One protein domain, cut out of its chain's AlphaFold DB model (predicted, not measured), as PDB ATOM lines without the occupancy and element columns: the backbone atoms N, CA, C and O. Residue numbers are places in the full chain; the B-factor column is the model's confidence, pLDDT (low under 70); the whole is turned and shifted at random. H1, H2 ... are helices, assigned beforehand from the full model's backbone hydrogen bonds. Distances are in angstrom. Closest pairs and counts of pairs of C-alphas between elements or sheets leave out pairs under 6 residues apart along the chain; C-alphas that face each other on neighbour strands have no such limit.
ATOM      1  N   GLU A   8      27.656  -9.385  -7.892       79.19
ATOM      2  CA  GLU A   8      27.551  -8.184  -8.731       79.19
ATOM      3  C   GLU A   8      27.282  -6.933  -7.881       79.19
ATOM      4  O   GLU A   8      27.833  -5.863  -8.147       79.19
ATOM      5  N   GLU A   9      26.555  -7.078  -6.768       79.12
ATOM      6  CA  GLU A   9      26.353  -6.001  -5.792       79.12
ATOM      7  C   GLU A   9      27.674  -5.565  -5.127       79.12
ATOM      8  O   GLU A   9      27.931  -4.376  -4.909       79.12
ATOM      9  N   HIS A  10      28.563  -6.519  -4.840       79.00
ATOM     10  CA  HIS A  10      29.872  -6.231  -4.257       79.00
ATOM     11  C   HIS A  10      30.798  -5.545  -5.270       79.00
ATOM     12  O   HIS A  10      31.501  -4.592  -4.922       79.00
ATOM     13  N   LYS A  11      30.757  -5.960  -6.544       82.31
ATOM     14  CA  LYS A  11      31.483  -5.285  -7.633       82.31
ATOM     15  C   LYS A  11      31.005  -3.845  -7.823       82.31
ATOM     16  O   LYS A  11      31.841  -2.951  -7.962       82.31
ATOM     17  N   ALA A  12      29.694  -3.607  -7.770       83.19
ATOM     18  CA  ALA A  12      29.115  -2.269  -7.874       83.19
ATOM     19  C   ALA A  12      29.567  -1.356  -6.721       83.19
ATOM     20  O   ALA A  12      30.023  -0.239  -6.970       83.19
ATOM     21  N   LYS A  13      29.553  -1.851  -5.473       85.44
ATOM     22  CA  LYS A  13      30.063  -1.108  -4.302       85.44
ATOM     23  C   LYS A  13      31.547  -0.766  -4.436       85.44
ATOM     24  O   LYS A  13      31.951   0.361  -4.148       85.44
ATOM     25  N   LEU A  14      32.368  -1.701  -4.922       86.25
ATOM     26  CA  LEU A  14      33.789  -1.450  -5.177       86.25
ATOM     27  C   LEU A  14      34.005  -0.410  -6.282       86.25
ATOM     28  O   LEU A  14      34.884   0.445  -6.156       86.25
ATOM     29  N   LEU A  15      33.215  -0.460  -7.355       88.12
ATOM     30  CA  LEU A  15      33.282   0.516  -8.439       88.12
ATOM     31  C   LEU A  15      32.889   1.915  -7.954       88.12
ATOM     32  O   LEU A  15      33.624   2.870  -8.201       88.12
ATOM     33  N   GLN A  16      31.792   2.028  -7.204       89.50
ATOM     34  CA  GLN A  16      31.363   3.287  -6.599       89.50
ATOM     35  C   GLN A  16      32.435   3.838  -5.653       89.50
ATOM     36  O   GLN A  16      32.798   5.008  -5.752       89.50
ATOM     37  N   GLY A  17      33.020   2.985  -4.806       85.44
ATOM     38  CA  GLY A  17      34.129   3.367  -3.931       85.44
ATOM     39  C   GLY A  17      35.343   3.891  -4.705       85.44
ATOM     40  O   GLY A  17      35.948   4.882  -4.305       85.44
ATOM     41  N   ARG A  18      35.677   3.287  -5.855       86.12
ATOM     42  CA  ARG A  18      36.761   3.763  -6.736       86.12
ATOM     43  C   ARG A  18      36.446   5.113  -7.376       86.12
ATOM     44  O   ARG A  18      37.329   5.968  -7.413       86.12
ATOM     45  N   ILE A  19      35.219   5.310  -7.858       87.56
ATOM     46  CA  ILE A  19      34.764   6.585  -8.437       87.56
ATOM     47  C   ILE A  19      34.840   7.688  -7.379       87.56
ATOM     48  O   ILE A  19      35.426   8.740  -7.626       87.56
ATOM     49  N   GLN A  20      34.329   7.421  -6.177       84.56
ATOM     50  CA  GLN A  20      34.360   8.369  -5.068       84.56
ATOM     51  C   GLN A  20      35.795   8.686  -4.633       84.56
ATOM     52  O   GLN A  20      36.141   9.845  -4.437       84.56
ATOM     53  N   ALA A  21      36.664   7.674  -4.545       78.62
ATOM     54  CA  ALA A  21      38.072   7.873  -4.220       78.62
ATOM     55  C   ALA A  21      38.798   8.720  -5.276       78.62
ATOM     56  O   ALA A  21      39.627   9.554  -4.919       78.62
ATOM     57  N   LYS A  22      38.485   8.536  -6.565       83.00
ATOM     58  CA  LYS A  22      39.030   9.369  -7.645       83.00
ATOM     59  C   LYS A  22      38.559  10.819  -7.512       83.00
ATOM     60  O   LYS A  22      39.400  11.710  -7.455       83.00
ATOM     61  N   ALA A  23      37.253  11.033  -7.357       78.44
ATOM     62  CA  ALA A  23      36.682  12.366  -7.170       78.44
ATOM     63  C   ALA A  23      37.254  13.076  -5.929       78.44
ATOM     64  O   ALA A  23      37.532  14.271  -5.967       78.44
ATOM     65  N   ASN A  24      37.483  12.341  -4.837       75.31
ATOM     66  CA  ASN A  24      38.093  12.890  -3.628       75.31
ATOM     67  C   ASN A  24      39.557  13.291  -3.847       75.31
ATOM     68  O   ASN A  24      39.963  14.328  -3.342       75.31
ATOM     69  N   ARG A  25      40.345  12.517  -4.609       76.38
ATOM     70  CA  ARG A  25      41.741  12.877  -4.937       76.38
ATOM     71  C   ARG A  25      41.823  14.130  -5.803       76.38
ATOM     72  O   ARG A  25      42.657  14.985  -5.541       76.38
ATOM     73  N   GLU A  26      40.949  14.241  -6.800       80.19
ATOM     74  CA  GLU A  26      40.886  15.412  -7.685       80.19
ATOM     75  C   GLU A  26      40.510  16.676  -6.900       80.19
ATOM     76  O   GLU A  26      41.158  17.709  -7.041       80.19
ATOM     77  N   LYS A  27      39.521  16.577  -6.002       77.38
ATOM     78  CA  LYS A  27      39.132  17.691  -5.124       77.38
ATOM     79  C   LYS A  27      40.186  18.020  -4.070       77.38
ATOM     80  O   LYS A  27      40.336  19.183  -3.720       77.38
ATOM     81  N   ALA A  28      40.905  17.023  -3.560       73.44
ATOM     82  CA  ALA A  28      41.905  17.223  -2.514       73.44
ATOM     83  C   ALA A  28      43.058  18.124  -2.972       73.44
ATOM     84  O   ALA A  28      43.520  18.932  -2.176       73.44
ATOM     85  N   ALA A  29      43.494  18.021  -4.232       73.75
ATOM     86  CA  ALA A  29      44.544  18.887  -4.767       73.75
ATOM     87  C   ALA A  29      44.107  20.361  -4.784       73.75
ATOM     88  O   ALA A  29      44.811  21.208  -4.245       73.75
ATOM     89  N   ALA A  30      42.908  20.640  -5.307       75.56
ATOM     90  CA  ALA A  30      42.345  21.990  -5.329       75.56
ATOM     91  C   ALA A  30      42.129  22.550  -3.912       75.56
ATOM     92  O   ALA A  30      42.479  23.689  -3.637       75.56
ATOM     93  N   LEU A  31      41.619  21.731  -2.984       74.38
ATOM     94  CA  LEU A  31      41.432  22.134  -1.586       74.38
ATOM     95  C   LEU A  31      42.761  22.396  -0.867       74.38
ATOM     96  O   LEU A  31      42.833  23.284  -0.021       74.38
ATOM     97  N   LEU A  32      43.812  21.631  -1.176       74.19
ATOM     98  CA  LEU A  32      45.145  21.860  -0.622       74.19
ATOM     99  C   LEU A  32      45.772  23.137  -1.187       74.19
ATOM    100  O   LEU A  32      46.441  23.852  -0.453       74.19
ATOM    101  N   GLU A  33      45.548  23.444  -2.461       74.75
ATOM    102  CA  GLU A  33      46.001  24.697  -3.067       74.75
ATOM    103  C   GLU A  33      45.256  25.907  -2.475       74.75
ATOM    104  O   GLU A  33      45.880  26.892  -2.096       74.75
ATOM    105  N   GLU A  34      43.934  25.806  -2.305       77.62
ATOM    106  CA  GLU A  34      43.090  26.896  -1.802       77.62
ATOM    107  C   GLU A  34      43.239  27.135  -0.289       77.62
ATOM    108  O   GLU A  34      43.140  28.268   0.190       77.62
ATOM    109  N   HIS A  35      43.455  26.074   0.493       75.62
ATOM    110  CA  HIS A  35      43.424  26.134   1.960       75.62
ATOM    111  C   HIS A  35      44.701  25.625   2.641       75.62
ATOM    112  O   HIS A  35      44.795  25.621   3.872       75.62
ATOM    113  N   GLY A  36      45.714  25.207   1.881       72.69
ATOM    114  CA  GLY A  36      46.960  24.662   2.428       72.69
ATOM    115  C   GLY A  36      47.726  25.669   3.277       72.69
ATOM    116  O   GLY A  36      48.229  25.324   4.345       72.69
ATOM    117  N   GLU A  37      47.745  26.941   2.880       76.44
ATOM    118  CA  GLU A  37      48.352  28.012   3.683       76.44
ATOM    119  C   GLU A  37      47.600  28.237   5.000       76.44
ATOM    120  O   GLU A  37      48.191  28.562   6.032       76.44
ATOM    121  N   THR A  38      46.286  28.001   5.009       75.81
ATOM    122  CA  THR A  38      45.465  28.138   6.215       75.81
ATOM    123  C   THR A  38      45.812  27.072   7.253       75.81
ATOM    124  O   THR A  38      45.729  27.357   8.448       75.81
ATOM    125  N   LEU A  39      46.303  25.898   6.829       73.19
ATOM    126  CA  LEU A  39      46.843  24.865   7.725       73.19
ATOM    127  C   LEU A  39      48.111  25.322   8.462       73.19
ATOM    128  O   LEU A  39      48.434  24.769   9.509       73.19
ATOM    129  N   GLN A  40      48.826  26.336   7.972       73.94
ATOM    130  CA  GLN A  40      49.974  26.917   8.682       73.94
ATOM    131  C   GLN A  40      49.541  27.961   9.722       73.94
ATOM    132  O   GLN A  40      50.316  28.352  10.597       73.94
ATOM    133  N   SER A  41      48.285  28.412   9.666       80.31
ATOM    134  CA  SER A  41      47.762  29.430  10.567       80.31
ATOM    135  C   SER A  41      47.335  28.836  11.903       80.31
ATOM    136  O   SER A  41      46.401  28.039  11.991       80.31
ATOM    137  N   TRP A  42      47.910  29.337  12.995       76.62
ATOM    138  CA  TRP A  42      47.431  29.049  14.353       76.62
ATOM    139  C   TRP A  42      45.922  29.322  14.532       76.62
ATOM    140  O   TRP A  42      45.251  28.647  15.312       76.62
ATOM    141  N   ARG A  43      45.359  30.294  13.796       80.88
ATOM    142  CA  ARG A  43      43.929  30.644  13.883       80.88
ATOM    143  C   ARG A  43      43.017  29.525  13.386       80.88
ATOM    144  O   ARG A  43      41.936  29.364  13.943       80.88
ATOM    145  N   PHE A  44      43.454  28.755  12.392       81.56
ATOM    146  CA  PHE A  44      42.726  27.586  11.901       81.56
ATOM    147  C   PHE A  44      42.623  26.529  13.006       81.56
ATOM    148  O   PHE A  44      41.530  26.136  13.411       81.56
ATOM    149  N   TRP A  45      43.762  26.170  13.599       83.31
ATOM    150  CA  TRP A  45      43.843  25.146  14.642       83.31
ATOM    151  C   TRP A  45      43.188  25.545  15.965       83.31
ATOM    152  O   TRP A  45      42.818  24.676  16.753       83.31
ATOM    153  N   LYS A  46      43.033  26.842  16.242       85.00
ATOM    154  CA  LYS A  46      42.392  27.311  17.477       85.00
ATOM    155  C   LYS A  46      40.916  26.905  17.566       85.00
ATOM    156  O   LYS A  46      40.426  26.686  18.670       85.00
ATOM    157  N   ASN A  47      40.230  26.793  16.430       85.75
ATOM    158  CA  ASN A  47      38.788  26.533  16.375       85.75
ATOM    159  C   ASN A  47      38.438  25.045  16.204       85.75
ATOM    160  O   ASN A  47      37.262  24.701  16.136       85.75
ATOM    161  N   ILE A  48      39.443  24.169  16.132       84.31
ATOM    162  CA  ILE A  48      39.271  22.729  15.919       84.31
ATOM    163  C   ILE A  48      39.454  22.002  17.255       84.31
ATOM    164  O   ILE A  48      40.365  22.315  18.030       84.31
TER     165      ILE A  48
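This is residues 8 to 48 of the 92 residues of an uncharacterized protein of Lentisphaerae bacterium (UniProt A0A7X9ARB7). One long helix, H1, makes nearly the whole length of this domain, and after its last residue, His 35, the backbone turns aside into a small hook made of two very short helices, H2 and H3. H1 has a slight kink near residue 29, and no helix packs on it along its length. The printed part has 41 residues with three named helices, in the order H1, H2, H3, and no named strand; the class is all helix. The whole is extended, with a radius of gyration of the C-alphas of 15.9 A, and the C-alphas span 48 by 20 by 8 A along their three main axes.

The printed part begins with H1, residues 8 to 35, which has a kink of 28 degrees near residue 29. A tight link of one residue, Gly 36, joins it to H2, residues 37 to 40. H1 and H2 meet only through their link. A second tight link of one residue, Ser 41, joins H2 to H3, residues 42 to 46. H2 and H3 are close but not clearly touching, with 2 pairs of C-alphas within 8 A; their closest C-alphas are those of Thr 38 and Phe 44, 6.3 A apart. The centres of H2 and H3 are 8.7 A apart. H1 and H3 are apart, with no C-alpha of the one within 8 A of the other. In H3 every O i to N i+4 pair is within hydrogen-bond range, and in H1 23 of 24 are. H2 is too short for such a pair, but its 1 pair of O i and N i+3 is within range.

H1 has 28 residues and measures 39.3 A from its first to its last C-alpha. It begins at C-alpha 8, at (27.551, -8.184, -8.731), and ends at C-alpha 35, at (43.424, 26.134, 1.960). H2 has 4 residues, Glu 37 to Gln 40, and measures 5.4 A. H3 has 5 residues, Trp 42 to Lys 46, measures 6.2 A and ends at C-alpha 46, at (42.392, 27.311, 17.477). Asn 47 and Ile 48 follow H3.

The outline is a rod. The two C-alphas farthest apart are those of Glu 8 and Trp 42, at 48.1 A, while the first and last printed C-alphas, of Glu 8 and Ile 48, are 41.2 A apart. Residues 8 to 48 stand free: no C-alpha has another, 8 or more residues away along the chain, within 10 A. The printed part has no cut and no long link. The mean pLDDT of the printed part is 79.9, and no printed residue is under 70.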